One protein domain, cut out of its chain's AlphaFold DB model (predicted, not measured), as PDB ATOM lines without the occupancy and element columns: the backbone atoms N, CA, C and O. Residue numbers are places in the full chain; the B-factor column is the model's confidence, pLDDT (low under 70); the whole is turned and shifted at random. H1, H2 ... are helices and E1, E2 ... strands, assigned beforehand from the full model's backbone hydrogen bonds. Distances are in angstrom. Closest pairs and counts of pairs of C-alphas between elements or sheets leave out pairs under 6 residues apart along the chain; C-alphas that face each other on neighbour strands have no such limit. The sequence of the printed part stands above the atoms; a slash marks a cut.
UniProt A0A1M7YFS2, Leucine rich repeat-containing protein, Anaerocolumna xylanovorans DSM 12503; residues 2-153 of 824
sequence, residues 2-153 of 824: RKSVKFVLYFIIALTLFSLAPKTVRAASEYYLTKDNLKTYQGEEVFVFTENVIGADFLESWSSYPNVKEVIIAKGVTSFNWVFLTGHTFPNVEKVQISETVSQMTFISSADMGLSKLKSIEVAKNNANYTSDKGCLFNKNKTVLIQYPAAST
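AT A GLANCE: This is residues 2 to 153 of the 824 residues of the protein "Leucine rich repeat-containing protein" of Anaerocolumna xylanovorans DSM 12503 (UniProt A0A1M7YFS2). The chain is wound in stacked turns into a compact body, with a long helical arm, H1, sticking out at the end of the stack where E1 lies. The parallel strands E1, E2, E3, E5 and E7 make one wall of the coil, the short strands E4 and E6 make a second row on another side, and a small antiparallel sheet packs with E8 and E9 on E7 at the other end. The printed part has 152 residues with three named helices and ten named strands, in the order H1 E1 E2 H2 E3 E4 H3 E5 E6 E7 E8 E9 E10; 63 residues, under half, are in these elements, and the class is mixed. The whole is loose, with a radius of gyration of the C-alphas of 19.9 A, and spans 74 by 34 by 30 A, the arm making the length.

HOW THE PARTS SIT: H1, residues 2 to 18, touches no helix. E1, residues 30 to 33, is an edge strand, parallel to E2, residues 46 to 49, at 25 degrees, with N 33 and O 48 2.7 A apart, within hydrogen-bond range. E2, H2, residues 55 to 58, and E3, residues 70 to 73, form a strand-helix-strand unit, two parallel neighbour strands with a helix between them in the chain, and its crossover is right-handed. Across the neighbour strands E2 and E3, N 49 and O 72 are within hydrogen-bond range, 2.7 A apart. E5, residues 95 to 98, is parallel to E3, with N 73 and O 97 at 2.8 A, and to the other edge strand E7, residues 120 to 123, with N 98 and O 122 at 2.8 A. E4, residues 79 to 81, is parallel to E6, residues 104 to 106, at 15 degrees, with N 80 and O 104 at 2.9 A. H3, residues 83 to 86, and H2 are close but not clearly touching; their closest C-alphas, of Phe 58 and Phe 84, are 7.8 A apart. E8, residues 130 to 133, E9, residues 136 to 139, and E10, residues 144 to 147, form a meander, each strand the antiparallel neighbour of the one before, in two hairpins, with N 131 and O 138 at 3.0 A and N 146 and O 137 at 2.9 A. The closest C-alphas of E7 and E8, of Val 123 and Ser 132, are 5.3 A apart. In H1, 11 of 13 O i to N i+4 pairs are within hydrogen-bond range; H2 and H3 are too short for such a pair.

IN THESE COORDINATES: H1 measures 25.4 A from C-alpha 2 at (10.778, 27.370, 50.457) to C-alpha 18 at (-11.471, 21.214, 39.982). E5 and E7 measure 10.3 A each and E9 10.4 A. E10 ends with C-alpha 147 at (-47.642, 22.968, 13.430).

THE WHOLE: Residues 2 to 27 stand free; without them the body spans 38 by 31 by 30 A. The C-alphas farthest apart, of Arg 2 and Ala 111, are 74.7 A apart. The printed part has no cut. The links H1 to E1, E1 to E2, H2 to E3 and E6 to E7 are long. Mean pLDDT of the printed part is 75.9; 60 residues are under 70, among them 12 to 43 and 54 to 63.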
ATOM      1  N   ARG A   2      11.203  26.828  51.778       51.41
ATOM      2  CA  ARG A   2      10.778  27.370  50.457       51.41
ATOM      3  C   ARG A   2      10.174  26.363  49.451       51.41
ATOM      4  O   ARG A   2       9.470  26.789  48.542       51.41
ATOM      5  N   LYS A   3      10.410  25.049  49.592       46.38
ATOM      6  CA  LYS A   3       9.819  24.016  48.704       46.38
ATOM      7  C   LYS A   3       8.406  23.580  49.126       46.38
ATOM      8  O   LYS A   3       7.581  23.307  48.263       46.38
ATOM      9  N   SER A   4       8.097  23.606  50.422       50.72
ATOM     10  CA  SER A   4       6.795  23.179  50.961       50.72
ATOM     11  C   SER A   4       5.681  24.209  50.723       50.72
ATOM     12  O   SER A   4       4.543  23.831  50.477       50.72
ATOM     13  N   VAL A   5       6.011  25.507  50.697       58.12
ATOM     14  CA  VAL A   5       5.039  26.589  50.434       58.12
ATOM     15  C   VAL A   5       4.585  26.610  48.969       58.12
ATOM     16  O   VAL A   5       3.418  26.863  48.692       58.12
ATOM     17  N   LYS A   6       5.467  26.261  48.018       56.59
ATOM     18  CA  LYS A   6       5.080  26.133  46.603       56.59
ATOM     19  C   LYS A   6       4.121  24.967  46.379       56.59
ATOM     20  O   LYS A   6       3.172  25.118  45.625       56.59
ATOM     21  N   PHE A   7       4.331  23.837  47.053       68.44
ATOM     22  CA  PHE A   7       3.473  22.663  46.888       68.44
ATOM     23  C   PHE A   7       2.049  22.913  47.404       68.44
ATOM     24  O   PHE A   7       1.089  22.575  46.724       68.44
ATOM     25  N   VAL A   8       1.909  23.598  48.545       70.25
ATOM     26  CA  VAL A   8       0.598  24.003  49.084       70.25
ATOM     27  C   VAL A   8      -0.089  25.024  48.172       70.25
ATOM     28  O   VAL A   8      -1.285  24.906  47.922       70.25
ATOM     29  N   LEU A   9       0.661  25.969  47.593       66.06
ATOM     30  CA  LEU A   9       0.111  26.935  46.638       66.06
ATOM     31  C   LEU A   9      -0.380  26.253  45.347       66.06
ATOM     32  O   LEU A   9      -1.485  26.536  44.893       66.06
ATOM     33  N   TYR A  10       0.382  25.303  44.792       68.56
ATOM     34  CA  TYR A  10      -0.049  24.529  43.621       68.56
ATOM     35  C   TYR A  10      -1.242  23.611  43.923       68.56
ATOM     36  O   TYR A  10      -2.108  23.446  43.067       68.56
ATOM     37  N   PHE A  11      -1.333  23.060  45.135       71.94
ATOM     38  CA  PHE A  11      -2.448  22.203  45.543       71.94
ATOM     39  C   PHE A  11      -3.756  22.996  45.732       71.94
ATOM     40  O   PHE A  11      -4.819  22.534  45.324       71.94
ATOM     41  N   ILE A  12      -3.681  24.225  46.259       65.56
ATOM     42  CA  ILE A  12      -4.834  25.139  46.380       65.56
ATOM     43  C   ILE A  12      -5.295  25.640  44.998       65.56
ATOM     44  O   ILE A  12      -6.498  25.728  44.749       65.56
ATOM     45  N   ILE A  13      -4.363  25.894  44.071       63.72
ATOM     46  CA  ILE A  13      -4.679  26.249  42.674       63.72
ATOM     47  C   ILE A  13      -5.333  25.065  41.938       63.72
ATOM     48  O   ILE A  13      -6.289  25.246  41.189       63.72
ATOM     49  N   ALA A  14      -4.878  23.834  42.186       57.59
ATOM     50  CA  ALA A  14      -5.483  22.636  41.606       57.59
ATOM     51  C   ALA A  14      -6.907  22.379  42.143       57.59
ATOM     52  O   ALA A  14      -7.805  22.074  41.364       57.59
ATOM     53  N   LEU A  15      -7.151  22.574  43.444       52.97
ATOM     54  CA  LEU A  15      -8.485  22.428  44.047       52.97
ATOM     55  C   LEU A  15      -9.486  23.492  43.570       52.97
ATOM     56  O   LEU A  15     -10.661  23.179  43.396       52.97
ATOM     57  N   THR A  16      -9.028  24.715  43.289       52.34
ATOM     58  CA  THR A  16      -9.869  25.776  42.697       52.34
ATOM     59  C   THR A  16     -10.141  25.568  41.205       52.34
ATOM     60  O   THR A  16     -11.174  26.011  40.705       52.34
ATOM     61  N   LEU A  17      -9.275  24.843  40.488       46.19
ATOM     62  CA  LEU A  17      -9.517  24.448  39.096       46.19
ATOM     63  C   LEU A  17     -10.476  23.249  38.969       46.19
ATOM     64  O   LEU A  17     -11.194  23.165  37.975       46.19
ATOM     65  N   PHE A  18     -10.551  22.365  39.972       46.53
ATOM     66  CA  PHE A  18     -11.471  21.214  39.982       46.53
ATOM     67  C   PHE A  18     -12.891  21.529  40.491       46.53
ATOM     68  O   PHE A  18     -13.795  20.724  40.282       46.53
ATOM     69  N   SER A  19     -13.125  22.692  41.112       39.84
ATOM     70  CA  SER A  19     -14.470  23.147  41.505       39.84
ATOM     71  C   SER A  19     -15.218  23.908  40.402       39.84
ATOM     72  O   SER A  19     -16.329  24.388  40.623       39.84
ATOM     73  N   LEU A  20     -14.628  24.050  39.213       40.28
ATOM     74  CA  LEU A  20     -15.313  24.600  38.051       40.28
ATOM     75  C   LEU A  20     -16.077  23.471  37.353       40.28
ATOM     76  O   LEU A  20     -15.481  22.504  36.884       40.28
ATOM     77  N   ALA A  21     -17.406  23.612  37.294       38.25
ATOM     78  CA  ALA A  21     -18.284  22.750  36.506       38.25
ATOM     79  C   ALA A  21     -17.690  22.530  35.102       38.25
ATOM     80  O   ALA A  21     -17.111  23.476  34.552       38.25
ATOM     81  N   PRO A  22     -17.814  21.326  34.509       36.59
ATOM     82  CA  PRO A  22     -17.231  21.053  33.206       36.59
ATOM     83  C   PRO A  22     -17.758  22.081  32.204       36.59
ATOM     84  O   PRO A  22     -18.930  22.057  31.828       36.59
ATOM     85  N   LYS A  23     -16.893  23.015  31.791       39.09
ATOM     86  CA  LYS A  23     -17.153  23.872  30.640       39.09
ATOM     87  C   LYS A  23     -17.209  22.938  29.446       39.09
ATOM     88  O   LYS A  23     -16.185  22.415  29.012       39.09
ATOM     89  N   THR A  24     -18.420  22.705  28.957       37.03
ATOM     90  CA  THR A  24     -18.662  22.124  27.645       37.03
ATOM     91  C   THR A  24     -17.765  22.836  26.638       37.03
ATOM     92  O   THR A  24     -17.722  24.068  26.578       37.03
ATOM     93  N   VAL A  25     -16.984  22.054  25.893       37.25
ATOM     94  CA  VAL A  25     -16.224  22.548  24.746       37.25
ATOM     95  C   VAL A  25     -17.244  23.194  23.808       37.25
ATOM     96  O   VAL A  25     -18.129  22.517  23.295       37.25
ATOM     97  N   ARG A  26     -17.184  24.525  23.696       46.62
ATOM     98  CA  ARG A  26     -18.147  25.348  22.958       46.62
ATOM     99  C   ARG A  26     -18.008  25.036  21.471       46.62
ATOM    100  O   ARG A  26     -16.947  25.290  20.904       46.62
ATOM    101  N   ALA A  27     -19.046  24.476  20.855       47.72
ATOM    102  CA  ALA A  27     -19.109  24.396  19.402       47.72
ATOM    103  C   ALA A  27     -19.095  25.828  18.848       47.72
ATOM    104  O   ALA A  27     -19.820  26.690  19.341       47.72
ATOM    105  N   ALA A  28     -18.243  26.097  17.863       50.53
ATOM    106  CA  ALA A  28     -17.997  27.449  17.357       50.53
ATOM    107  C   ALA A  28     -19.159  28.039  16.527       50.53
ATOM    108  O   ALA A  28     -18.973  29.100  15.950       50.53
ATOM    109  N   SER A  29     -20.308  27.351  16.437       58.44
ATOM    110  CA  SER A  29     -21.426  27.680  15.539       58.44
ATOM    111  C   SER A  29     -22.796  27.823  16.231       58.44
ATOM    112  O   SER A  29     -23.834  27.757  15.568       58.44
ATOM    113  N   GLU A  30     -22.835  27.901  17.568       63.06
ATOM    114  CA  GLU A  30     -24.076  27.890  18.360       63.06
ATOM    115  C   GLU A  30     -24.150  29.093  19.305       63.06
ATOM    116  O   GLU A  30     -23.236  29.336  20.098       63.06
ATOM    117  N   TYR A  31     -25.276  29.807  19.287       67.06
ATOM    118  CA  TYR A  31     -25.526  30.916  20.202       67.06
ATOM    119  C   TYR A  31     -26.538  30.541  21.283       67.06
ATOM    120  O   TYR A  31     -27.640  30.095  20.976       67.06
ATOM    121  N   TYR A  32     -26.201  30.789  22.549       68.31
ATOM    122  CA  TYR A  32     -27.038  30.452  23.700       68.31
ATOM    123  C   TYR A  32     -27.669  31.705  24.309       68.31
ATOM    124  O   TYR A  32     -26.974  32.575  24.836       68.31
ATOM    125  N   LEU A  33     -28.996  31.768  24.262       65.88
ATOM    126  CA  LEU A  33     -29.811  32.830  24.820       65.88
ATOM    127  C   LEU A  33     -30.130  32.583  26.297       65.88
ATOM    128  O   LEU A  33     -30.673  31.536  26.673       65.88
ATOM    129  N   THR A  34     -29.857  33.618  27.079       65.62
ATOM    130  CA  THR A  34     -30.244  33.864  28.470       65.62
ATOM    131  C   THR A  34     -30.947  35.230  28.540       65.62
ATOM    132  O   THR A  34     -30.808  36.053  27.631       65.62
ATOM    133  N   LYS A  35     -31.687  35.511  29.608       59.22
ATOM    134  CA  LYS A  35     -32.329  36.804  29.874       59.22
ATOM    135  C   LYS A  35     -31.314  37.944  29.881       59.22
ATOM    136  O   LYS A  35     -31.615  39.026  29.390       59.22
ATOM    137  N   ASP A  36     -30.099  37.673  30.352       57.94
ATOM    138  CA  ASP A  36     -29.052  38.681  30.530       57.94
ATOM    139  C   ASP A  36     -28.305  39.026  29.231       57.94
ATOM    140  O   ASP A  36     -27.657  40.069  29.151       57.94
ATOM    141  N   ASN A  37     -28.381  38.179  28.195       62.03
ATOM    142  CA  ASN A  37     -27.594  38.345  26.966       62.03
ATOM    143  C   ASN A  37     -28.432  38.531  25.691       62.03
ATOM    144  O   ASN A  37     -27.873  38.509  24.593       62.03
ATOM    145  N   LEU A  38     -29.731  38.822  25.835       57.97
ATOM    146  CA  LEU A  38     -30.738  38.878  24.765       57.97
ATOM    147  C   LEU A  38     -30.378  39.752  23.545       57.97
ATOM    148  O   LEU A  38     -30.875  39.526  22.446       57.97
ATOM    149  N   LYS A  39     -29.486  40.734  23.730       57.41
ATOM    150  CA  LYS A  39     -29.077  41.726  22.719       57.41
ATOM    151  C   LYS A  39     -27.753  41.412  22.007       57.41
ATOM    152  O   LYS A  39     -27.294  42.226  21.217       57.41
ATOM    153  N   THR A  40     -27.097  40.286  22.305       60.25
ATOM    154  CA  THR A  40     -25.685  40.048  21.919       60.25
ATOM    155  C   THR A  40     -25.486  38.945  20.873       60.25
ATOM    156  O   THR A  40     -24.399  38.375  20.780       60.25
ATOM    157  N   TYR A  41     -26.526  38.623  20.097       63.88
ATOM    158  CA  TYR A  41     -26.479  37.581  19.068       63.88
ATOM    159  C   TYR A  41     -25.371  37.826  18.031       63.88
ATOM    160  O   TYR A  41     -25.278  38.919  17.482       63.88
ATOM    161  N   GLN A  42     -24.551  36.808  17.734       59.69
ATOM    162  CA  GLN A  42     -23.353  36.945  16.880       59.69
ATOM    163  C   GLN A  42     -23.502  36.416  15.442       59.69
ATOM    164  O   GLN A  42     -22.512  36.269  14.734       59.69
ATOM    165  N   GLY A  43     -24.725  36.184  14.958       65.50
ATOM    166  CA  GLY A  43     -24.939  35.835  13.546       65.50
ATOM    167  C   GLY A  43     -24.805  34.347  13.207       65.50
ATOM    168  O   GLY A  43     -24.680  34.035  12.026       65.50
ATOM    169  N   GLU A  44     -24.876  33.464  14.207       76.50
ATOM    170  CA  GLU A  44     -24.782  32.003  14.067       76.50
ATOM    171  C   GLU A  44     -25.893  31.382  13.194       76.50
ATOM    172  O   GLU A  44     -26.893  32.024  12.856       76.50
ATOM    173  N   GLU A  45     -25.741  30.111  12.818       84.31
ATOM    174  CA  GLU A  45     -26.821  29.363  12.149       84.31
ATOM    175  C   GLU A  45     -27.756  28.656  13.146       84.31
ATOM    176  O   GLU A  45     -28.908  28.365  12.804       84.31
ATOM    177  N   VAL A  46     -27.287  28.413  14.377       86.69
ATOM    178  CA  VAL A  46     -28.023  27.717  15.440       86.69
ATOM    179  C   VAL A  46     -28.264  28.649  16.628       86.69
ATOM    180  O   VAL A  46     -27.328  29.204  17.205       86.69
ATOM    181  N   PHE A  47     -29.526  28.774  17.033       86.31
ATOM    182  CA  PHE A  47     -29.964  29.608  18.150       86.31
ATOM    183  C   PHE A  47     -30.565  28.755  19.265       86.31
ATOM    184  O   PHE A  47     -31.528  28.027  19.044       86.31
ATOM    185  N   VAL A  48     -30.048  28.866  20.486       88.50
ATOM    186  CA  VAL A  48     -30.398  27.994  21.610       88.50
ATOM    187  C   VAL A  48     -31.050  28.787  22.741       88.50
ATOM    188  O   VAL A  48     -30.403  29.606  23.375       88.50
ATOM    189  N   PHE A  49     -32.311  28.520  23.069       86.31
ATOM    190  CA  PHE A  49     -32.975  29.040  24.267       86.31
ATOM    191  C   PHE A  49     -32.609  28.179  25.478       86.31
ATOM    192  O   PHE A  49     -32.915  26.988  25.479       86.31
ATOM    193  N   THR A  50     -31.983  28.759  26.507       84.94
ATOM    194  CA  THR A  50     -31.559  28.007  27.710       84.94
ATOM    195  C   THR A  50     -32.412  28.246  28.951       84.94
ATOM    196  O   THR A  50     -32.388  27.434  29.873       84.94
ATOM    197  N   GLU A  51     -33.233  29.295  28.958       81.19
ATOM    198  CA  GLU A  51     -34.164  29.589  30.046       81.19
ATOM    199  C   GLU A  51     -35.526  30.088  29.543       81.19
ATOM    200  O   GLU A  51     -35.730  30.309  28.350       81.19
ATOM    201  N   ASN A  52     -36.488  30.230  30.459       81.56
ATOM    202  CA  ASN A  52     -37.829  30.712  30.136       81.56
ATOM    203  C   ASN A  52     -37.807  32.192  29.772       81.56
ATOM    204  O   ASN A  52     -37.470  33.024  30.615       81.56
ATOM    205  N   VAL A  53     -38.267  32.505  28.565       70.50
ATOM    206  CA  VAL A  53     -38.367  33.874  28.057       70.50
ATOM    207  C   VAL A  53     -39.839  34.210  27.830       70.50
ATOM    208  O   VAL A  53     -40.567  33.429  27.206       70.50
ATOM    209  N   ILE A  54     -40.303  35.341  28.363       63.94
ATOM    210  CA  ILE A  54     -41.680  35.816  28.180       63.94
ATOM    211  C   ILE A  54     -41.762  36.799  27.015       63.94
ATOM    212  O   ILE A  54     -40.776  37.407  26.615       63.94
ATOM    213  N   GLY A  55     -42.964  36.951  26.448       53.59
ATOM    214  CA  GLY A  55     -43.191  37.808  25.282       53.59
ATOM    215  C   GLY A  55     -42.626  39.220  25.449       53.59
ATOM    216  O   GLY A  55     -42.034  39.713  24.507       53.59
ATOM    217  N   ALA A  56     -42.743  39.832  26.635       53.56
ATOM    218  CA  ALA A  56     -42.226  41.173  26.938       53.56
ATOM    219  C   ALA A  56     -40.707  41.309  26.717       53.56
ATOM    220  O   ALA A  56     -40.270  42.286  26.108       53.56
ATOM    221  N   ASP A  57     -39.936  40.283  27.094       51.38
ATOM    222  CA  ASP A  57     -38.477  40.222  26.912       51.38
ATOM    223  C   ASP A  57     -38.106  40.329  25.421       51.38
ATOM    224  O   ASP A  57     -37.115  40.938  25.039       51.38
ATOM    225  N   PHE A  58     -38.981  39.797  24.567       49.34
ATOM    226  CA  PHE A  58     -38.955  39.852  23.110       49.34
ATOM    227  C   PHE A  58     -40.057  40.771  22.566       49.34
ATOM    228  O   PHE A  58     -40.489  40.565  21.448       49.34
ATOM    229  N   LEU A  59     -40.571  41.800  23.252       40.84
ATOM    230  CA  LEU A  59     -41.557  42.754  22.675       40.84
ATOM    231  C   LEU A  59     -41.021  44.192  22.651       40.84
ATOM    232  O   LEU A  59     -41.355  44.920  21.723       40.84
ATOM    233  N   GLU A  60     -40.008  44.508  23.458       38.47
ATOM    234  CA  GLU A  60     -39.316  45.806  23.393       38.47
ATOM    235  C   GLU A  60     -38.275  45.922  22.260       38.47
ATOM    236  O   GLU A  60     -38.277  46.906  21.529       38.47
ATOM    237  N   SER A  61     -37.429  44.913  22.015       42.03
ATOM    238  CA  SER A  61     -36.410  44.960  20.946       42.03
ATOM    239  C   SER A  61     -36.861  44.150  19.758       42.03
ATOM    240  O   SER A  61     -36.866  42.933  19.887       42.03
ATOM    241  N   TRP A  62     -37.331  44.774  18.684       50.34
ATOM    242  CA  TRP A  62     -38.025  44.167  17.556       50.34
ATOM    243  C   TRP A  62     -37.188  42.961  16.886       50.34
ATOM    244  O   TRP A  62     -37.487  42.453  15.854       50.34
ATOM    245  N   SER A  63     -36.201  42.277  17.471       57.41
ATOM    246  CA  SER A  63     -35.284  41.278  16.862       57.41
ATOM    247  C   SER A  63     -35.784  40.198  15.850       57.41
ATOM    248  O   SER A  63     -36.807  39.541  16.044       57.41
ATOM    249  N   SER A  64     -34.997  39.994  14.780       71.75
ATOM    250  CA  SER A  64     -35.139  39.172  13.566       71.75
ATOM    251  C   SER A  64     -33.761  38.663  13.126       71.75
ATOM    252  O   SER A  64     -32.921  39.412  12.628       71.75
ATOM    253  N   TYR A  65     -33.568  37.355  13.260       76.00
ATOM    254  CA  TYR A  65     -32.309  36.646  13.092       76.00
ATOM    255  C   TYR A  65     -32.311  35.819  11.789       76.00
ATOM    256  O   TYR A  65     -32.565  34.612  11.813       76.00
ATOM    257  N   PRO A  66     -32.038  36.426  10.617       79.31
ATOM    258  CA  PRO A  66     -32.159  35.760   9.318       79.31
ATOM    259  C   PRO A  66     -31.099  34.686   9.053       79.31
ATOM    260  O   PRO A  66     -31.312  33.854   8.175       79.31
ATOM    261  N   ASN A  67     -29.977  34.682   9.778       82.69
ATOM    262  CA  ASN A  67     -28.956  33.635   9.647       82.69
ATOM    263  C   ASN A  67     -29.359  32.336  10.356       82.69
ATOM    264  O   ASN A  67     -28.857  31.271  10.007       82.69
ATOM    265  N   VAL A  68     -30.283  32.417  11.320       85.44
ATOM    266  CA  VAL A  68     -30.729  31.258  12.090       85.44
ATOM    267  C   VAL A  68     -31.506  30.319  11.182       85.44
ATOM    268  O   VAL A  68     -32.612  30.621  10.728       85.44
ATOM    269  N   LYS A  69     -30.925  29.145  10.964       90.81
ATOM    270  CA  LYS A  69     -31.554  28.016  10.279       90.81
ATOM    271  C   LYS A  69     -32.099  27.003  11.275       90.81
ATOM    272  O   LYS A  69     -33.024  26.266  10.939       90.81
ATOM    273  N   GLU A  70     -31.580  26.981  12.498       93.69
ATOM    274  CA  GLU A  70     -32.006  26.048  13.532       93.69
ATOM    275  C   GLU A  70     -32.247  26.736  14.875       93.69
ATOM    276  O   GLU A  70     -31.400  27.475  15.366       93.69
ATOM    277  N   VAL A  71     -33.394  26.457  15.493       92.62
ATOM    278  CA  VAL A  71     -33.713  26.906  16.853       92.62
ATOM    279  C   VAL A  71     -33.786  25.707  17.791       92.62
ATOM    280  O   VAL A  71     -34.546  24.776  17.551       92.62
ATOM    281  N   ILE A  72     -33.052  25.739  18.896       94.25
ATOM    282  CA  ILE A  72     -33.047  24.708  19.932       94.25
ATOM    283  C   ILE A  72     -33.653  25.288  21.207       94.25
ATOM    284  O   ILE A  72     -33.140  26.242  21.775       94.25
ATOM    285  N   ILE A  73     -34.731  24.694  21.703       94.00
ATOM    286  CA  ILE A  73     -35.304  25.003  23.015       94.00
ATOM    287  C   ILE A  73     -34.713  23.997  24.000       94.00
ATOM    288  O   ILE A  73     -35.175  22.857  24.084       94.00
ATOM    289  N   ALA A  74     -33.632  24.387  24.672       92.50
ATOM    290  CA  ALA A  74     -32.759  23.487  25.413       92.50
ATOM    291  C   ALA A  74     -33.337  23.041  26.762       92.50
ATOM    292  O   ALA A  74     -34.413  23.454  27.207       92.50
ATOM    293  N   LYS A  75     -32.621  22.118  27.407       90.31
ATOM    294  CA  LYS A  75     -32.939  21.610  28.742       90.31
ATOM    295  C   LYS A  75     -32.823  22.741  29.768       90.31
ATOM    296  O   LYS A  75     -31.794  23.401  29.827       90.31
ATOM    297  N   GLY A  76     -33.860  22.924  30.581       86.56
ATOM    298  CA  GLY A  76     -33.981  24.030  31.542       86.56
ATOM    299  C   GLY A  76     -35.127  24.986  31.205       86.56
ATOM    300  O   GLY A  76     -35.744  25.541  32.111       86.56
ATOM    301  N   VAL A  77     -35.504  25.085  29.924       90.69
ATOM    302  CA  VAL A  77     -36.712  25.800  29.493       90.69
ATOM    303  C   VAL A  77     -37.943  24.952  29.813       90.69
ATOM    304  O   VAL A  77     -38.056  23.813  29.354       90.69
ATOM    305  N   THR A  78     -38.875  25.496  30.591       91.06
ATOM    306  CA  THR A  78     -40.151  24.865  30.957       91.06
ATOM    307  C   THR A  78     -41.363  25.490  30.265       91.06
ATOM    308  O   THR A  78     -42.375  24.797  30.109       91.06
ATOM    309  N   SER A  79     -41.266  26.735  29.783       88.56
ATOM    310  CA  SER A  79     -42.314  27.450  29.041       88.56
ATOM    311  C   SER A  79     -41.755  28.207  27.833       88.56
ATOM    312  O   SER A  79     -40.748  28.897  27.974       88.56
ATOM    313  N   PHE A  80     -42.427  28.144  26.677       87.19
ATOM    314  CA  PHE A  80     -41.985  28.825  25.452       87.19
ATOM    315  C   PHE A  80     -43.137  29.482  24.678       87.19
ATOM    316  O   PHE A  80     -44.178  28.867  24.452       87.19
ATOM    317  N   ASN A  81     -42.958  30.723  24.222       83.75
ATOM    318  CA  ASN A  81     -43.960  31.396  23.399       83.75
ATOM    319  C   ASN A  81     -43.719  31.121  21.910       83.75
ATOM    320  O   ASN A  81     -42.761  31.616  21.324       83.75
ATOM    321  N   TRP A  82     -44.617  30.366  21.272       83.19
ATOM    322  CA  TRP A  82     -44.477  29.978  19.865       83.19
ATOM    323  C   TRP A  82     -44.495  31.172  18.905       83.19
ATOM    324  O   TRP A  82     -43.997  31.065  17.784       83.19
ATOM    325  N   VAL A  83     -45.009  32.327  19.349       76.00
ATOM    326  CA  VAL A  83     -44.975  33.570  18.564       76.00
ATOM    327  C   VAL A  83     -43.547  33.991  18.203       76.00
ATOM    328  O   VAL A  83     -43.349  34.604  17.157       76.00
ATOM    329  N   PHE A  84     -42.547  33.595  19.002       77.25
ATOM    330  CA  PHE A  84     -41.138  33.829  18.684       77.25
ATOM    331  C   PHE A  84     -40.716  33.144  17.388       77.25
ATOM    332  O   PHE A  84     -39.773  33.579  16.756       77.25
ATOM    333  N   LEU A  85     -41.403  32.086  16.959       79.69
ATOM    334  CA  LEU A  85     -41.103  31.419  15.695       79.69
ATOM    335  C   LEU A  85     -41.976  31.948  14.548       79.69
ATOM    336  O   LEU A  85     -41.523  32.018  13.410       79.69
ATOM    337  N   THR A  86     -43.229  32.331  14.817       65.62
ATOM    338  CA  THR A  86     -44.173  32.777  13.773       65.62
ATOM    339  C   THR A  86     -44.083  34.271  13.449       65.62
ATOM    340  O   THR A  86     -44.554  34.695  12.394       65.62
ATOM    341  N   GLY A  87     -43.458  35.060  14.321       60.88
ATOM    342  CA  GLY A  87     -43.379  36.513  14.267       60.88
ATOM    343  C   GLY A  87     -42.141  37.093  13.593       60.88
ATOM    344  O   GLY A  87     -41.499  37.943  14.188       60.88
ATOM    345  N   HIS A  88     -41.739  36.637  12.405       67.00
ATOM    346  CA  HIS A  88     -40.568  37.174  11.670       67.00
ATOM    347  C   HIS A  88     -39.218  37.181  12.421       67.00
ATOM    348  O   HIS A  88     -38.210  37.555  11.831       67.00
ATOM    349  N   THR A  89     -39.156  36.719  13.674       75.19
ATOM    350  CA  THR A  89     -37.942  36.675  14.493       75.19
ATOM    351  C   THR A  89     -36.937  35.661  13.955       75.19
ATOM    352  O   THR A  89     -35.741  35.884  14.051       75.19
ATOM    353  N   PHE A  90     -37.390  34.576  13.324       81.38
ATOM    354  CA  PHE A  90     -36.509  33.604  12.668       81.38
ATOM    355  C   PHE A  90     -37.008  33.313  11.242       81.38
ATOM    356  O   PHE A  90     -37.560  32.244  10.984       81.38
ATOM    357  N   PRO A  91     -36.864  34.260  10.293       81.19
ATOM    358  CA  PRO A  91     -37.550  34.195   8.998       81.19
ATOM    359  C   PRO A  91     -37.045  33.057   8.094       81.19
ATOM    360  O   PRO A  91     -37.767  32.609   7.200       81.19
ATOM    361  N   ASN A  92     -35.824  32.569   8.341       87.75
ATOM    362  CA  ASN A  92     -35.191  31.478   7.600       87.75
ATOM    363  C   ASN A  92     -35.071  30.178   8.407       87.75
ATOM    364  O   ASN A  92     -34.366  29.270   7.969       87.75
ATOM    365  N   VAL A  93     -35.767  30.056   9.546       90.81
ATOM    366  CA  VAL A  93     -35.694  28.834  10.352       90.81
ATOM    367  C   VAL A  93     -36.172  27.633   9.544       90.81
ATOM    368  O   VAL A  93     -37.290  27.588   9.030       90.81
ATOM    369  N   GLU A  94     -35.304  26.637   9.438       94.75
ATOM    370  CA  GLU A  94     -35.548  25.380   8.747       94.75
ATOM    371  C   GLU A  94     -35.835  24.245   9.735       94.75
ATOM    372  O   GLU A  94     -36.578  23.312   9.409       94.75
ATOM    373  N   LYS A  95     -35.280  24.320  10.948       95.69
ATOM    374  CA  LYS A  95     -35.396  23.278  11.970       95.69
ATOM    375  C   LYS A  95     -35.656  23.854  13.362       95.69
ATOM    376  O   LYS A  95     -35.084  24.869  13.738       95.69
ATOM    377  N   VAL A  96     -36.510  23.187  14.139       96.12
ATOM    378  CA  VAL A  96     -36.749  23.514  15.555       96.12
ATOM    379  C   VAL A  96     -36.585  22.257  16.404       96.12
ATOM    380  O   VAL A  96     -37.222  21.250  16.109       96.12
ATOM    381  N   GLN A  97     -35.784  22.301  17.465       97.56
ATOM    382  CA  GLN A  97     -35.632  21.221  18.441       97.56
ATOM    383  C   GLN A  97     -36.236  21.616  19.792       97.56
ATOM    384  O   GLN A  97     -36.057  22.740  20.248       97.56
ATOM    385  N   ILE A  98     -36.931  20.692  20.458       97.31
ATOM    386  CA  ILE A  98     -37.597  20.924  21.748       97.31
ATOM    387  C   ILE A  98     -37.127  19.882  22.770       97.31
ATOM    388  O   ILE A  98     -37.321  18.682  22.562       97.31
ATOM    389  N   SER A  99     -36.532  20.328  23.879       97.12
ATOM    390  CA  SER A  99     -36.011  19.462  24.948       97.12
ATOM    391  C   SER A  99     -37.104  18.785  25.780       97.12
ATOM    392  O   SER A  99     -38.296  19.062  25.645       97.12
ATOM    393  N   GLU A 100     -36.704  17.891  26.684       96.31
ATOM    394  CA  GLU A 100     -37.603  17.163  27.578       96.31
ATOM    395  C   GLU A 100     -38.280  18.026  28.652       96.31
ATOM    396  O   GLU A 100     -39.320  17.624  29.175       96.31
ATOM    397  N   THR A 101     -37.719  19.197  28.978       96.00
ATOM    398  CA  THR A 101     -38.202  20.049  30.078       96.00
ATOM    399  C   THR A 101     -39.348  20.971  29.676       96.00
ATOM    400  O   THR A 101     -40.071  21.449  30.549       96.00
ATOM    401  N   VAL A 102     -39.554  21.203  28.373       95.62
ATOM    402  CA  VAL A 102     -40.597  22.111  27.876       95.62
ATOM    403  C   VAL A 102     -41.975  21.523  28.159       95.62
ATOM    404  O   VAL A 102     -42.361  20.492  27.600       95.62
ATOM    405  N   SER A 103     -42.725  22.198  29.025       92.75
ATOM    406  CA  SER A 103     -44.013  21.734  29.541       92.75
ATOM    407  C   SER A 103     -45.205  22.571  29.089       92.75
ATOM    408  O   SER A 103     -46.328  22.071  29.057       92.75
ATOM    409  N   GLN A 104     -44.964  23.825  28.705       90.56
ATOM    410  CA  GLN A 104     -45.988  24.793  28.328       90.56
ATOM    411  C   GLN A 104     -45.554  25.542  27.063       90.56
ATOM    412  O   GLN A 104     -44.427  26.028  26.980       90.56
ATOM    413  N   MET A 105     -46.455  25.672  26.090       88.94
ATOM    414  CA  MET A 105     -46.268  26.513  24.910       88.94
ATOM    415  C   MET A 105     -47.505  27.360  24.654       88.94
ATOM    416  O   MET A 105     -48.618  26.832  24.618       88.94
ATOM    417  N   THR A 106     -47.307  28.662  24.454       81.44
ATOM    418  CA  THR A 106     -48.384  29.601  24.114       81.44
ATOM    419  C   THR A 106     -48.408  29.872  22.617       81.44
ATOM    420  O   THR A 106     -47.365  30.059  21.996       81.44
ATOM    421  N   PHE A 107     -49.609  29.924  22.044       75.31
ATOM    422  CA  PHE A 107     -49.845  30.198  20.628       75.31
ATOM    423  C   PHE A 107     -50.815  31.376  20.535       75.31
ATOM    424  O   PHE A 107     -51.895  31.323  21.119       75.31
ATOM    425  N   ILE A 108     -50.442  32.432  19.816       62.69
ATOM    426  CA  ILE A 108     -51.330  33.559  19.510       62.69
ATOM    427  C   ILE A 108     -51.663  33.458  18.024       62.69
ATOM    428  O   ILE A 108     -50.773  33.199  17.216       62.69
ATOM    429  N   SER A 109     -52.935  33.631  17.652       52.94
ATOM    430  CA  SER A 109     -53.313  33.708  16.240       52.94
ATOM    431  C   SER A 109     -52.782  35.018  15.659       52.94
ATOM    432  O   SER A 109     -53.432  36.057  15.770       52.94
ATOM    433  N   SER A 110     -51.592  34.985  15.075       52.72
ATOM    434  CA  SER A 110     -51.096  36.060  14.230       52.72
ATOM    435  C   SER A 110     -51.204  35.611  12.785       52.72
ATOM    436  O   SER A 110     -50.963  34.453  12.440       52.72
ATOM    437  N   ALA A 111     -51.600  36.522  11.912       48.31
ATOM    438  CA  ALA A 111     -51.721  36.223  10.504       48.31
ATOM    439  C   ALA A 111     -50.325  36.277   9.830       48.31
ATOM    440  O   ALA A 111     -50.212  36.690   8.683       48.31
ATOM    441  N   ASP A 112     -49.256  35.813  10.498       53.66
ATOM    442  CA  ASP A 112     -47.850  36.191  10.244       53.66
ATOM    443  C   ASP A 112     -46.997  35.082   9.599       53.66
ATOM    444  O   ASP A 112     -47.093  33.914   9.975       53.66
ATOM    445  N   MET A 113     -46.293  35.397   8.497       55.16
ATOM    446  CA  MET A 113     -45.720  34.425   7.531       55.16
ATOM    447  C   MET A 113     -44.404  33.737   7.980       55.16
ATOM    448  O   MET A 113     -43.729  33.120   7.152       55.16
ATOM    449  N   GLY A 114     -44.031  33.805   9.263       58.94
ATOM    450  CA  GLY A 114     -42.669  33.519   9.753       58.94
ATOM    451  C   GLY A 114     -42.137  32.084   9.614       58.94
ATOM    452  O   GLY A 114     -40.941  31.877   9.746       58.94
ATOM    453  N   LEU A 115     -42.972  31.087   9.294       80.81
ATOM    454  CA  LEU A 115     -42.551  29.676   9.200       80.81
ATOM    455  C   LEU A 115     -42.455  29.135   7.766       80.81
ATOM    456  O   LEU A 115     -42.437  27.921   7.566       80.81
ATOM    457  N   SER A 116     -42.384  30.010   6.758       86.31
ATOM    458  CA  SER A 116     -42.372  29.604   5.341       86.31
ATOM    459  C   SER A 116     -41.177  28.727   4.931       86.31
ATOM    460  O   SER A 116     -41.285  27.997   3.947       86.31
ATOM    461  N   LYS A 117     -40.065  28.771   5.683       91.75
ATOM    462  CA  LYS A 117     -38.833  27.987   5.460       91.75
ATOM    463  C   LYS A 117     -38.707  26.743   6.346       91.75
ATOM    464  O   LYS A 117     -37.809  25.935   6.117       91.75
ATOM    465  N   LEU A 118     -39.630  26.536   7.287       93.44
ATOM    466  CA  LEU A 118     -39.558  25.441   8.252       93.44
ATOM    467  C   LEU A 118     -39.708  24.084   7.554       93.44
ATOM    468  O   LEU A 118     -40.753  23.791   6.967       93.44
ATOM    469  N   LYS A 119     -38.672  23.248   7.645       95.31
ATOM    470  CA  LYS A 119     -38.602  21.891   7.082       95.31
ATOM    471  C   LYS A 119     -38.962  20.823   8.113       95.31
ATOM    472  O   LYS A 119     -39.588  19.829   7.747       95.31
ATOM    473  N   SER A 120     -38.596  21.007   9.386       96.00
ATOM    474  CA  SER A 120     -38.854  20.007  10.433       96.00
ATOM    475  C   SER A 120     -38.888  20.575  11.854       96.00
ATOM    476  O   SER A 120     -38.249  21.576  12.161       96.00
ATOM    477  N   ILE A 121     -39.628  19.901  12.731       97.38
ATOM    478  CA  ILE A 121     -39.643  20.117  14.178       97.38
ATOM    479  C   ILE A 121     -39.306  18.784  14.841       97.38
ATOM    480  O   ILE A 121     -39.887  17.759  14.489       97.38
ATOM    481  N   GLU A 122     -38.405  18.776  15.810       97.94
ATOM    482  CA  GLU A 122     -37.984  17.611  16.582       97.94
ATOM    483  C   GLU A 122     -38.287  17.839  18.065       97.94
ATOM    484  O   GLU A 122     -38.160  18.945  18.582       97.94
ATOM    485  N   VAL A 123     -38.720  16.787  18.761       97.94
ATOM    486  CA  VAL A 123     -39.031  16.841  20.196       97.94
ATOM    487  C   VAL A 123     -38.340  15.672  20.883       97.94
ATOM    488  O   VAL A 123     -38.426  14.539  20.402       97.94
ATOM    489  N   ALA A 124     -37.682  15.935  22.012       97.50
ATOM    490  CA  ALA A 124     -37.022  14.920  22.823       97.50
ATOM    491  C   ALA A 124     -37.988  13.780  23.192       97.50
ATOM    492  O   ALA A 124     -39.134  14.008  23.591       97.50
ATOM    493  N   LYS A 125     -37.525  12.526  23.087       95.00
ATOM    494  CA  LYS A 125     -38.368  11.320  23.245       95.00
ATOM    495  C   LYS A 125     -39.109  11.273  24.592       95.00
ATOM    496  O   LYS A 125     -40.263  10.842  24.659       95.00
ATOM    497  N   ASN A 126     -38.448  11.730  25.650       94.94
ATOM    498  CA  ASN A 126     -38.934  11.774  27.028       94.94
ATOM    499  C   ASN A 126     -39.678  13.073  27.399       94.94
ATOM    500  O   ASN A 126     -40.081  13.196  28.550       94.94
ATOM    501  N   ASN A 127     -39.920  14.014  26.471       97.81
ATOM    502  CA  ASN A 127     -40.779  15.171  26.755       97.81
ATOM    503  C   ASN A 127     -42.192  14.693  27.146       97.81
ATOM    504  O   ASN A 127     -42.778  13.864  26.445       97.81
ATOM    505  N   ALA A 128     -42.740  15.190  28.257       96.38
ATOM    506  CA  ALA A 128     -44.025  14.738  28.796       96.38
ATOM    507  C   ALA A 128     -45.263  15.381  28.132       96.38
ATOM    508  O   ALA A 128     -46.358  14.836  28.242       96.38
ATOM    509  N   ASN A 129     -45.110  16.508  27.427       97.06
ATOM    510  CA  ASN A 129     -46.214  17.365  26.967       97.06
ATOM    511  C   ASN A 129     -46.330  17.479  25.441       97.06
ATOM    512  O   ASN A 129     -47.427  17.712  24.927       97.06
ATOM    513  N   TYR A 130     -45.243  17.236  24.710       97.94
ATOM    514  CA  TYR A 130     -45.167  17.368  23.257       97.94
ATOM    515  C   TYR A 130     -44.508  16.153  22.607       97.94
ATOM    516  O   TYR A 130     -43.813  15.362  23.245       97.94
ATOM    517  N   THR A 131     -44.742  15.989  21.310       98.12
ATOM    518  CA  THR A 131     -44.039  15.008  20.481       98.12
ATOM    519  C   THR A 131     -43.946  15.513  19.049       98.12
ATOM    520  O   THR A 131     -44.821  16.242  18.582       98.12
ATOM    521  N   SER A 132     -42.909  15.076  18.338       97.56
ATOM    522  CA  SER A 132     -42.830  15.222  16.888       97.56
ATOM    523  C   SER A 132     -43.183  13.910  16.191       97.56
ATOM    524  O   SER A 132     -42.966  12.823  16.735       97.56
ATOM    525  N   ASP A 133     -43.757  14.012  14.997       95.12
ATOM    526  CA  ASP A 133     -43.923  12.904  14.060       95.12
ATOM    527  C   ASP A 133     -43.766  13.423  12.631       95.12
ATOM    528  O   ASP A 133     -44.454  14.367  12.239       95.12
ATOM    529  N   LYS A 134     -42.848  12.832  11.855       91.75
ATOM    530  CA  LYS A 134     -42.503  13.275  10.489       91.75
ATOM    531  C   LYS A 134     -42.222  14.784  10.397       91.75
ATOM    532  O   LYS A 134     -42.665  15.449   9.462       91.75
ATOM    533  N   GLY A 135     -41.536  15.330  11.401       93.75
ATOM    534  CA  GLY A 135     -41.203  16.752  11.484       93.75
ATOM    535  C   GLY A 135     -42.364  17.666  11.888       93.75
ATOM    536  O   GLY A 135     -42.155  18.867  11.990       93.75
ATOM    537  N   CYS A 136     -43.573  17.147  12.117       96.75
ATOM    538  CA  CYS A 136     -44.725  17.934  12.559       96.75
ATOM    539  C   CYS A 136     -44.823  17.944  14.086       96.75
ATOM    540  O   CYS A 136     -44.579  16.921  14.727       96.75
ATOM    541  N   LEU A 137     -45.243  19.069  14.663       96.94
ATOM    542  CA  LEU A 137     -45.404  19.219  16.107       96.94
ATOM    543  C   LEU A 137     -46.817  18.852  16.564       96.94
ATOM    544  O   LEU A 137     -47.814  19.315  15.999       96.94
ATOM    545  N   PHE A 138     -46.890  18.088  17.653       97.69
ATOM    546  CA  PHE A 138     -48.122  17.700  18.326       97.69
ATOM    547  C   PHE A 138     -48.004  17.852  19.843       97.69
ATOM    548  O   PHE A 138     -46.907  17.869  20.404       97.69
ATOM    549  N   ASN A 139     -49.148  17.853  20.529       96.94
ATOM    550  CA  ASN A 139     -49.167  17.507  21.952       96.94
ATOM    551  C   ASN A 139     -48.768  16.030  22.160       96.94
ATOM    552  O   ASN A 139     -48.833  15.225  21.229       96.94
ATOM    553  N   LYS A 140     -48.390  15.645  23.385       96.38
ATOM    554  CA  LYS A 140     -47.802  14.325  23.683       96.38
ATOM    555  C   LYS A 140     -48.639  13.159  23.167       96.38
ATOM    556  O   LYS A 140     -48.108  12.222  22.578       96.38
ATOM    557  N   ASN A 141     -49.954  13.255  23.343       96.56
ATOM    558  CA  ASN A 141     -50.909  12.212  22.969       96.56
ATOM    559  C   ASN A 141     -51.281  12.225  21.471       96.56
ATOM    560  O   ASN A 141     -52.148  11.454  21.056       96.56
ATOM    561  N   LYS A 142     -50.673  13.104  20.657       96.94
ATOM    562  CA  LYS A 142     -50.982  13.323  19.231       96.94
ATOM    563  C   LYS A 142     -52.472  13.558  18.956       96.94
ATOM    564  O   LYS A 142     -52.997  13.111  17.937       96.94
ATOM    565  N   THR A 143     -53.165  14.241  19.863       97.62
ATOM    566  CA  THR A 143     -54.575  14.625  19.694       97.62
ATOM    567  C   THR A 143     -54.742  16.030  19.112       97.62
ATOM    568  O   THR A 143     -55.787  16.325  18.538       97.62
ATOM    569  N   VAL A 144     -53.709  16.870  19.174       96.75
ATOM    570  CA  VAL A 144     -53.691  18.217  18.587       96.75
ATOM    571  C   VAL A 144     -52.513  18.325  17.627       96.75
ATOM    572  O   VAL A 144     -51.369  18.151  18.049       96.75
ATOM    573  N   LEU A 145     -52.782  18.610  16.348       96.62
ATOM    574  CA  LEU A 145     -51.741  19.028  15.404       96.62
ATOM    575  C   LEU A 145     -51.485  20.520  15.604       96.62
ATOM    576  O   LEU A 145     -52.363  21.346  15.345       96.62
ATOM    577  N   ILE A 146     -50.283  20.838  16.063       93.94
ATOM    578  CA  ILE A 146     -49.903  22.193  16.444       93.94
ATOM    579  C   ILE A 146     -49.307  22.934  15.247       93.94
ATOM    580  O   ILE A 146     -49.761  24.029  14.935       93.94
ATOM    581  N   GLN A 147     -48.334  22.333  14.555       93.31
ATOM    582  CA  GLN A 147     -47.642  22.968  13.430       93.31
ATOM    583  C   GLN A 147     -47.179  21.931  12.400       93.31
ATOM    584  O   GLN A 147     -46.523  20.946  12.744       93.31
ATOM    585  N   TYR A 148     -47.489  22.188  11.129       94.62
ATOM    586  CA  TYR A 148     -46.909  21.517   9.968       94.62
ATOM    587  C   TYR A 148     -45.748  22.367   9.401       94.62
ATOM    588  O   TYR A 148     -45.903  23.587   9.290       94.62
ATOM    589  N   PRO A 149     -44.603  21.772   9.015       94.12
ATOM    590  CA  PRO A 149     -43.491  22.507   8.401       94.12
ATOM    591  C   PRO A 149     -43.815  22.962   6.968       94.12
ATOM    592  O   PRO A 149     -43.943  22.136   6.064       94.12
ATOM    593  N   ALA A 150     -43.952  24.270   6.734       90.75
ATOM    594  CA  ALA A 150     -44.397  24.812   5.444       90.75
ATOM    595  C   ALA A 150     -43.448  24.490   4.271       90.75
ATOM    596  O   ALA A 150     -43.921  24.228   3.164       90.75
ATOM    597  N   ALA A 151     -42.134  24.434   4.521       92.31
ATOM    598  CA  ALA A 151     -41.104  24.092   3.534       92.31
ATOM    599  C   ALA A 151     -40.808  22.591   3.438       92.31
ATOM    600  O   ALA A 151     -39.864  22.185   2.758       92.31
ATOM    601  N   SER A 152     -41.605  21.749   4.102       90.75
ATOM    602  CA  SER A 152     -41.589  20.308   3.870       90.75
ATOM    603  C   SER A 152     -41.677  20.025   2.364       90.75
ATOM    604  O   SER A 152     -42.549  20.545   1.659       90.75
ATOM    605  N   THR A 153     -40.774  19.184   1.857       91.50
ATOM    606  CA  THR A 153     -40.763  18.742   0.451       91.50
ATOM    607  C   THR A 153     -41.873  17.730   0.155       91.50
ATOM    608  O   THR A 153     -42.082  17.346  -0.997       91.50
TER     609      THR A 153